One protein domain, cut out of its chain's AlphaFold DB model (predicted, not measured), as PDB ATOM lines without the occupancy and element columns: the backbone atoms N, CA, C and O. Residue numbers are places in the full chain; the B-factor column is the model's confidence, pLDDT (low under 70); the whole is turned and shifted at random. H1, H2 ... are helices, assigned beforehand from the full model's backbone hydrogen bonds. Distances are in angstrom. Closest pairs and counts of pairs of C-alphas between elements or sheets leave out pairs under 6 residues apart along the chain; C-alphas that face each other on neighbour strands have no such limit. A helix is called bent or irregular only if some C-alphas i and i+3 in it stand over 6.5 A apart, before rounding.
ATOM      1  N   TYR A  25     256.560 153.097 156.104       90.94
ATOM      2  CA  TYR A  25     256.869 154.153 155.143       90.94
ATOM      3  C   TYR A  25     255.690 155.120 155.080       90.94
ATOM      4  O   TYR A  25     254.544 154.690 154.939       90.94
ATOM      5  N   TRP A  26     255.971 156.417 155.143       92.69
ATOM      6  CA  TRP A  26     255.042 157.430 154.664       92.69
ATOM      7  C   TRP A  26     254.981 157.346 153.137       92.69
ATOM      8  O   TRP A  26     256.019 157.187 152.499       92.69
ATOM      9  N   MET A  27     253.797 157.462 152.542       95.12
ATOM     10  CA  MET A  27     253.635 157.548 151.089       95.12
ATOM     11  C   MET A  27     252.441 158.453 150.746       95.12
ATOM     12  O   MET A  27     251.523 158.556 151.566       95.12
ATOM     13  N   PRO A  28     252.405 159.083 149.556       96.00
ATOM     14  CA  PRO A  28     251.286 159.929 149.150       96.00
ATOM     15  C   PRO A  28     249.943 159.191 149.188       96.00
ATOM     16  O   PRO A  28     249.860 158.015 148.833       96.00
ATOM     17  N   TYR A  29     248.876 159.897 149.575       96.62
ATOM     18  CA  TYR A  29     247.543 159.327 149.818       96.62
ATOM     19  C   TYR A  29     247.017 158.446 148.671       96.62
ATOM     20  O   TYR A  29     246.572 157.324 148.909       96.62
ATOM     21  N   ALA A  30     247.132 158.905 147.420       97.50
ATOM     22  CA  ALA A  30     246.693 158.133 146.256       97.50
ATOM     23  C   ALA A  30     247.491 156.823 146.083       97.50
ATOM     24  O   ALA A  30     246.910 155.790 145.751       97.50
ATOM     25  N   CYS A  31     248.799 156.830 146.370       97.88
ATOM     26  CA  CYS A  31     249.617 155.616 146.376       97.88
ATOM     27  C   CYS A  31     249.214 154.684 147.522       97.88
ATOM     28  O   CYS A  31     249.089 153.484 147.300       97.88
ATOM     29  N   ALA A  32     248.960 155.220 148.721       97.44
ATOM     30  CA  ALA A  32     248.506 154.432 149.866       97.44
ATOM     31  C   ALA A  32     247.176 153.723 149.572       97.44
ATOM     32  O   ALA A  32     247.079 152.509 149.769       97.44
ATOM     33  N   LYS A  33     246.191 154.455 149.033       98.12
ATOM     34  CA  LYS A  33     244.886 153.912 148.635       98.12
ATOM     35  C   LYS A  33     245.044 152.830 147.562       98.12
ATOM     36  O   LYS A  33     244.575 151.711 147.758       98.12
ATOM     37  N   ALA A  34     245.791 153.111 146.492       98.12
ATOM     38  CA  ALA A  34     246.025 152.154 145.409       98.12
ATOM     39  C   ALA A  34     246.796 150.895 145.859       98.12
ATOM     40  O   ALA A  34     246.467 149.793 145.428       98.12
ATOM     41  N   VAL A  35     247.794 151.021 146.747       97.75
ATOM     42  CA  VAL A  35     248.525 149.864 147.298       97.75
ATOM     43  C   VAL A  35     247.598 149.035 148.188       97.75
ATOM     44  O   VAL A  35     247.527 147.819 148.009       97.75
ATOM     45  N   CYS A  36     246.838 149.670 149.087       97.94
ATOM     46  CA  CYS A  36     245.878 148.981 149.954       97.94
ATOM     47  C   CYS A  36     244.786 148.261 149.151       97.94
ATOM     48  O   CYS A  36     244.459 147.119 149.467       97.94
ATOM     49  N   ALA A  37     244.280 148.861 148.070       98.44
ATOM     50  CA  ALA A  37     243.287 148.240 147.194       98.44
ATOM     51  C   ALA A  37     243.724 146.858 146.656       98.44
ATOM     52  O   ALA A  37     242.886 145.985 146.455       98.44
ATOM     53  N   THR A  38     245.030 146.606 146.498       98.19
ATOM     54  CA  THR A  38     245.523 145.303 146.011       98.19
ATOM     55  C   THR A  38     245.422 144.148 147.013       98.19
ATOM     56  O   THR A  38     245.526 142.999 146.591       98.19
ATOM     57  N   PHE A  39     245.269 144.403 148.321       98.06
ATOM     58  CA  PHE A  39     245.343 143.344 149.347       98.06
ATOM     59  C   PHE A  39     244.400 143.509 150.550       98.06
ATOM     60  O   PHE A  39     244.225 142.568 151.321       98.06
ATOM     61  N   CYS A  40     243.782 144.677 150.736       98.00
ATOM     62  CA  CYS A  40     242.961 144.976 151.910       98.00
ATOM     63  C   CYS A  40     241.500 144.509 151.810       98.00
ATOM     64  O   CYS A  40     240.727 144.844 152.700       98.00
ATOM     65  N   TYR A  41     241.103 143.738 150.789       98.44
ATOM     66  CA  TYR A  41     239.707 143.328 150.544       98.44
ATOM     67  C   TYR A  41     238.980 142.830 151.809       98.44
ATOM     68  O   TYR A  41     237.910 143.319 152.156       98.44
ATOM     69  N   GLN A  42     239.621 141.933 152.569       98.38
ATOM     70  CA  GLN A  42     239.076 141.341 153.804       98.38
ATOM     71  C   GLN A  42     238.858 142.343 154.958       98.38
ATOM     72  O   GLN A  42     238.181 142.023 155.931       98.38
ATOM     73  N   ILE A  43     239.441 143.543 154.875       98.06
ATOM     74  CA  ILE A  43     239.330 144.619 155.872       98.06
ATOM     75  C   ILE A  43     238.831 145.940 155.262       98.06
ATOM     76  O   ILE A  43     238.841 146.965 155.941       98.06
ATOM     77  N   ALA A  44     238.384 145.948 154.001       98.12
ATOM     78  CA  ALA A  44     238.124 147.181 153.259       98.12
ATOM     79  C   ALA A  44     237.043 148.057 153.912       98.12
ATOM     80  O   ALA A  44     237.203 149.273 153.995       98.12
ATOM     81  N   GLY A  45     236.000 147.441 154.479       98.31
ATOM     82  CA  GLY A  45     234.967 148.146 155.247       98.31
ATOM     83  C   GLY A  45     235.498 148.871 156.494       98.31
ATOM     84  O   GLY A  45     234.985 149.926 156.850       98.31
ATOM     85  N   ALA A  46     236.568 148.370 157.121       98.25
ATOM     86  CA  ALA A  46     237.230 149.039 158.245       98.25
ATOM     87  C   ALA A  46     238.150 150.196 157.803       98.25
ATOM     88  O   ALA A  46     238.570 150.998 158.635       98.25
ATOM     89  N   LEU A  47     238.451 150.297 156.504       98.25
ATOM     90  CA  LEU A  47     239.281 151.347 155.908       98.25
ATOM     91  C   LEU A  47     238.457 152.449 155.216       98.25
ATOM     92  O   LEU A  47     239.033 153.453 154.798       98.25
ATOM     93  N   ILE A  48     237.124 152.323 155.165       98.38
ATOM     94  CA  ILE A  48     236.208 153.383 154.701       98.38
ATOM     95  C   ILE A  48     236.496 154.748 155.368       98.38
ATOM     96  O   ILE A  48     236.599 155.733 154.635       98.38
ATOM     97  N   PRO A  49     236.724 154.852 156.699       98.12
ATOM     98  CA  PRO A  49     237.043 156.133 157.345       98.12
ATOM     99  C   PRO A  49     238.392 156.750 156.939       98.12
ATOM    100  O   PRO A  49     238.672 157.882 157.321       98.12
ATOM    101  N   LEU A  50     239.243 156.011 156.214       97.38
ATOM    102  CA  LEU A  50     240.547 156.475 155.732       97.38
ATOM    103  C   LEU A  50     240.571 156.725 154.220       97.38
ATOM    104  O   LEU A  50     241.299 157.608 153.782       97.38
ATOM    105  N   PHE A  51     239.817 155.953 153.428       98.12
ATOM    106  CA  PHE A  51     239.900 155.959 151.960       98.12
ATOM    107  C   PHE A  51     238.596 156.330 151.225       98.12
ATOM    108  O   PHE A  51     238.604 156.441 149.994       98.12
ATOM    109  N   GLY A  52     237.499 156.544 151.957       98.00
ATOM    110  CA  GLY A  52     236.170 156.843 151.418       98.00
ATOM    111  C   GLY A  52     235.255 155.611 151.312       98.00
ATOM    112  O   GLY A  52     235.733 154.474 151.399       98.00
ATOM    113  N   PRO A  53     233.935 155.817 151.135       98.19
ATOM    114  CA  PRO A  53     232.938 154.742 151.100       98.19
ATOM    115  C   PRO A  53     233.115 153.790 149.912       98.19
ATOM    116  O   PRO A  53     232.776 152.617 150.029       98.19
ATOM    117  N   ASP A  54     233.690 154.268 148.809       98.38
ATOM    118  CA  ASP A  54     233.861 153.516 147.559       98.38
ATOM    119  C   ASP A  54     235.039 152.531 147.606       98.38
ATOM    120  O   ASP A  54     235.109 151.604 146.798       98.38
ATOM    121  N   PHE A  55     235.943 152.676 148.583       98.56
ATOM    122  CA  PHE A  55     237.170 151.883 148.684       98.56
ATOM    123  C   PHE A  55     236.970 150.348 148.631       98.56
ATOM    124  O   PHE A  55     237.773 149.689 147.973       98.56
ATOM    125  N   PRO A  56     235.918 149.738 149.222       98.44
ATOM    126  CA  PRO A  56     235.651 148.306 149.064       98.44
ATOM    127  C   PRO A  56     235.333 147.872 147.627       98.44
ATOM    128  O   PRO A  56     235.548 146.707 147.306       98.44
ATOM    129  N   SER A  57     234.849 148.777 146.768       98.25
ATOM    130  CA  SER A  57     234.629 148.506 145.337       98.25
ATOM    131  C   SER A  57     235.908 148.633 144.501       98.25
ATOM    132  O   SER A  57     236.037 147.981 143.469       98.25
ATOM    133  N   GLU A  58     236.883 149.414 144.975       98.25
ATOM    134  CA  GLU A  58     238.223 149.518 144.382       98.25
ATOM    135  C   GLU A  58     239.133 148.337 144.767       98.25
ATOM    136  O   GLU A  58     240.171 148.122 144.136       98.25
ATOM    137  N   CYS A  59     238.782 147.578 145.812       98.56
ATOM    138  CA  CYS A  59     239.581 146.455 146.290       98.56
ATOM    139  C   CYS A  59     239.539 145.244 145.344       98.56
ATOM    140  O   CYS A  59     238.479 144.690 145.063       98.56
ATOM    141  N   ILE A  60     240.724 144.761 144.964       98.44
ATOM    142  CA  ILE A  60     240.912 143.536 144.175       98.44
ATOM    143  C   ILE A  60     240.378 142.331 144.962       98.44
ATOM    144  O   ILE A  60     240.713 142.157 146.139       98.44
ATOM    145  N   SER A  61     239.575 141.483 144.319       98.00
ATOM    146  CA  SER A  61     239.006 140.285 144.941       98.00
ATOM    147  C   SER A  61     240.082 139.221 145.206       98.00
ATOM    148  O   SER A  61     240.949 139.012 144.356       98.00
ATOM    149  N   PRO A  62     240.030 138.462 146.321       97.88
ATOM    150  CA  PRO A  62     240.988 137.389 146.610       97.88
ATOM    151  C   PRO A  62     240.980 136.223 145.605       97.88
ATOM    152  O   PRO A  62     241.858 135.366 145.678       97.88
ATOM    153  N   GLY A  63     240.009 136.171 144.684       97.81
ATOM    154  CA  GLY A  63     240.005 135.236 143.553       97.81
ATOM    155  C   GLY A  63     240.776 135.722 142.316       97.81
ATOM    156  O   GLY A  63     240.976 134.944 141.387       97.81
ATOM    157  N   GLU A  64     241.204 136.987 142.268       97.94
ATOM    158  CA  GLU A  64     241.929 137.547 141.125       97.94
ATOM    159  C   GLU A  64     243.446 137.314 141.227       97.94
ATOM    160  O   GLU A  64     244.035 137.503 142.295       97.94
ATOM    161  N   PRO A  65     244.147 137.045 140.106       97.19
ATOM    162  CA  PRO A  65     245.600 136.827 140.097       97.19
ATOM    163  C   PRO A  65     246.420 138.082 140.450       97.19
ATOM    164  O   PRO A  65     247.642 138.013 140.563       97.19
ATOM    165  N   ARG A  66     245.766 139.242 140.608       96.19
ATOM    166  CA  ARG A  66     246.384 140.504 141.038       96.19
ATOM    167  C   ARG A  66     246.260 140.762 142.543       96.19
ATOM    168  O   ARG A  66     246.794 141.761 143.022       96.19
ATOM    169  N   TYR A  67     245.581 139.895 143.292       98.19
ATOM    170  CA  TYR A  67     245.459 140.043 144.739       98.19
ATOM    171  C   TYR A  67     246.810 139.845 145.440       98.19
ATOM    172  O   TYR A  67     247.593 138.964 145.093       98.19
ATOM    173  N   GLY A  68     247.107 140.681 146.433       96.88
ATOM    174  CA  GLY A  68     248.309 140.581 147.264       96.88
ATOM    175  C   GLY A  68     249.631 140.993 146.602       96.88
ATOM    176  O   GLY A  68     250.628 141.109 147.314       96.88
ATOM    177  N   ILE A  69     249.678 141.261 145.289       96.44
ATOM    178  CA  ILE A  69     250.947 141.558 144.588       96.44
ATOM    179  C   ILE A  69     251.545 142.928 144.951       96.44
ATOM    180  O   ILE A  69     252.749 143.128 144.798       96.44
ATOM    181  N   MET A  70     250.717 143.864 145.440       96.81
ATOM    182  CA  MET A  70     251.103 145.232 145.823       96.81
ATOM    183  C   MET A  70     251.817 146.021 144.711       96.81
ATOM    184  O   MET A  70     252.791 146.728 144.978       96.81
ATOM    185  N   ILE A  71     251.332 145.903 143.470       97.50
ATOM    186  CA  ILE A  71     251.800 146.657 142.296       97.50
ATOM    187  C   ILE A  71     250.690 147.611 141.839       97.50
ATOM    188  O   ILE A  71     249.581 147.167 141.524       97.50
ATOM    189  N   ILE A  72     250.997 148.908 141.800       97.81
ATOM    190  CA  ILE A  72     250.083 149.985 141.390       97.81
ATOM    191  C   ILE A  72     250.409 150.502 139.981       97.81
ATOM    192  O   ILE A  72     251.431 150.150 139.394       97.81
ATOM    193  N   LYS A  73     249.524 151.330 139.406       97.69
ATOM    194  CA  LYS A  73     249.761 151.951 138.092       97.69
ATOM    195  C   LYS A  73     250.974 152.899 138.151       97.69
ATOM    196  O   LYS A  73     251.008 153.733 139.057       97.69
ATOM    197  N   PRO A  74     251.910 152.857 137.181       97.75
ATOM    198  CA  PRO A  74     253.065 153.758 137.162       97.75
ATOM    199  C   PRO A  74     252.660 155.224 136.947       97.75
ATOM    200  O   PRO A  74     253.241 156.106 137.570       97.75
ATOM    201  N   GLU A  75     251.608 155.475 136.162       97.94
ATOM    202  CA  GLU A  75     251.007 156.799 135.917       97.94
ATOM    203  C   GLU A  75     250.723 157.550 137.233       97.94
ATOM    204  O   GLU A  75     251.117 158.701 137.419       97.94
ATOM    205  N   LEU A  76     250.126 156.845 138.200       97.81
ATOM    206  CA  LEU A  76     249.768 157.377 139.514       97.81
ATOM    207  C   LEU A  76     251.006 157.678 140.380       97.81
ATOM    208  O   LEU A  76     250.962 158.580 141.218       97.81
ATOM    209  N   ILE A  77     252.123 156.974 140.166       97.81
ATOM    210  CA  ILE A  77     253.413 157.284 140.801       97.81
ATOM    211  C   ILE A  77     254.002 158.557 140.179       97.81
ATOM    212  O   ILE A  77     254.386 159.464 140.915       97.81
ATOM    213  N   SER A  78     254.021 158.678 138.846       97.75
ATOM    214  CA  SER A  78     254.507 159.895 138.178       97.75
ATOM    215  C   SER A  78     253.673 161.131 138.528       97.75
ATOM    216  O   SER A  78     254.243 162.193 138.765       97.75
ATOM    217  N   ASP A  79     252.351 161.010 138.651       97.88
ATOM    218  CA  ASP A  79     251.481 162.148 138.979       97.88
ATOM    219  C   ASP A  79     251.552 162.560 140.450       97.88
ATOM    220  O   ASP A  79     251.499 163.751 140.760       97.88
ATOM    221  N   THR A  80     251.721 161.607 141.370       96.75
ATOM    222  CA  THR A  80     251.980 161.939 142.781       96.75
ATOM    223  C   THR A  80     253.383 162.507 142.985       96.75
ATOM    224  O   THR A  80     253.533 163.430 143.783       96.75
ATOM    225  N   MET A  81     254.385 162.046 142.229       96.00
ATOM    226  CA  MET A  81     255.726 162.640 142.206       96.00
ATOM    227  C   MET A  81     255.706 164.074 141.664       96.00
ATOM    228  O   MET A  81     256.275 164.963 142.297       96.00
ATOM    229  N   ARG A  82     254.994 164.321 140.558       96.81
ATOM    230  CA  ARG A  82     254.799 165.657 139.971       96.81
ATOM    231  C   ARG A  82     254.154 166.618 140.978       96.81
ATOM    232  O   ARG A  82     254.736 167.647 141.304       96.81
ATOM    233  N   LYS A  83     253.025 166.216 141.575       95.75
ATOM    234  CA  LYS A  83     252.313 167.004 142.598       95.75
ATOM    235  C   LYS A  83     253.150 167.225 143.861       95.75
ATOM    236  O   LYS A  83     253.095 168.302 144.448       95.75
ATOM    237  N   ALA A  84     253.966 166.253 144.275       91.12
ATOM    238  CA  ALA A  84     254.907 166.444 145.378       91.12
ATOM    239  C   ALA A  84     255.978 167.496 145.034       91.12
ATOM    240  O   ALA A  84     256.240 168.380 145.846       91.12
ATOM    241  N   GLN A  85     256.553 167.456 143.827       92.38
ATOM    242  CA  GLN A  85     257.522 168.455 143.357       92.38
ATOM    243  C   GLN A  85     256.907 169.862 143.264       92.38
ATOM    244  O   GLN A  85     257.522 170.815 143.737       92.38
ATOM    245  N   GLU A  86     255.689 169.994 142.732       93.81
ATOM    246  CA  GLU A  86     254.930 171.257 142.686       93.81
ATOM    247  C   GLU A  86     254.714 171.841 144.095       93.81
ATOM    248  O   GLU A  86     254.969 173.025 144.336       93.81
ATOM    249  N   LEU A  87     254.317 171.005 145.064       90.50
ATOM    250  CA  LEU A  87     254.166 171.412 146.464       90.50
ATOM    251  C   LEU A  87     255.512 171.807 147.094       90.50
ATOM    252  O   LEU A  87     255.575 172.822 147.790       90.50
ATOM    253  N   TYR A  88     256.600 171.075 146.827       87.81
ATOM    254  CA  TYR A  88     257.936 171.441 147.314       87.81
ATOM    255  C   TYR A  88     258.454 172.751 146.707       87.81
ATOM    256  O   TYR A  88     259.098 173.517 147.419       87.81
ATOM    257  N   GLN A  89     258.137 173.063 145.448       91.81
ATOM    258  CA  GLN A  89     258.448 174.369 144.854       91.81
ATOM    259  C   GLN A  89     257.634 175.486 145.527       91.81
ATOM    260  O   GLN A  89     258.202 176.491 145.967       91.81
ATOM    261  N   ARG A  90     256.317 175.285 145.690       92.12
ATOM    262  CA  ARG A  90     255.404 176.267 146.302       92.12
ATOM    263  C   ARG A  90     255.765 176.581 147.760       92.12
ATOM    264  O   ARG A  90     255.807 177.752 148.133       92.12
ATOM    265  N   TYR A  91     256.070 175.562 148.567       88.69
ATOM    266  CA  TYR A  91     256.447 175.736 149.976       88.69
ATOM    267  C   TYR A  91     257.935 176.043 150.189       88.69
ATOM    268  O   TYR A  91     258.275 176.728 151.152       88.69
ATOM    269  N   GLY A  92     258.828 175.611 149.293       82.56
ATOM    270  CA  GLY A  92     260.250 175.960 149.345       82.56
ATOM    271  C   GLY A  92     260.472 177.470 149.232       82.56
ATOM    272  O   GLY A  92     261.227 178.046 150.014       82.56
TER     273      GLY A  92
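Overview. This is residues 25 to 92 of the 666 residues of the protein "HTH APSES-type domain-containing protein" of Neurospora tetrasperma (strain FGSC 2509 / P0656) (UniProt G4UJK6). A long helix, H4, reaches like an arm from a small head of three shorter helices, H1 to H3; its residues 76 to 80 pack on H1, and 85 to 92 stick out. The printed part has 68 residues with four named helices, H1 to H4 in chain order, and is all helix and loose, radius of gyration of the C-alphas 13.7 A, spanning 44 by 25 by 20 A.

Along the chain. H4, residues 74 to 92, measures 26.3 A from first to last C-alpha: find C-alpha 74 at (253.065, 153.758, 137.162) and C-alpha 92 at (260.250, 175.960, 149.345). H1 is residues 29 to 37, 12.2 A; H2, 41 to 51, 12.7 A; H3, 55 to 58, 5.0 A. H2 is irregular: C-alphas 42 and 45 are 8.1 A apart.

Arrangement. Look at Cys 31 and Ile 77, closest C-alphas 6.9 A: H4 touches H1 with residues 76 to 80 alone, at a shallow tilt of 25 degrees, opposite ways. H3 touches H1 at C-alphas 58 and 37, the closest, 5.9 A, and H2 at 56 and 44, the closest, 5.0 A. Every O i to N i+4 pair is within hydrogen-bond range in H1 and H4, but 3 of 7 in H2, beside 5 of 8 O i to N i+3.

Size, cuts and confidence. C-alphas 63 and 92 are farthest apart, 45.8 A. The printed part has no cut; the H3 to H4 link is long. No printed residue is under 70 in pLDDT.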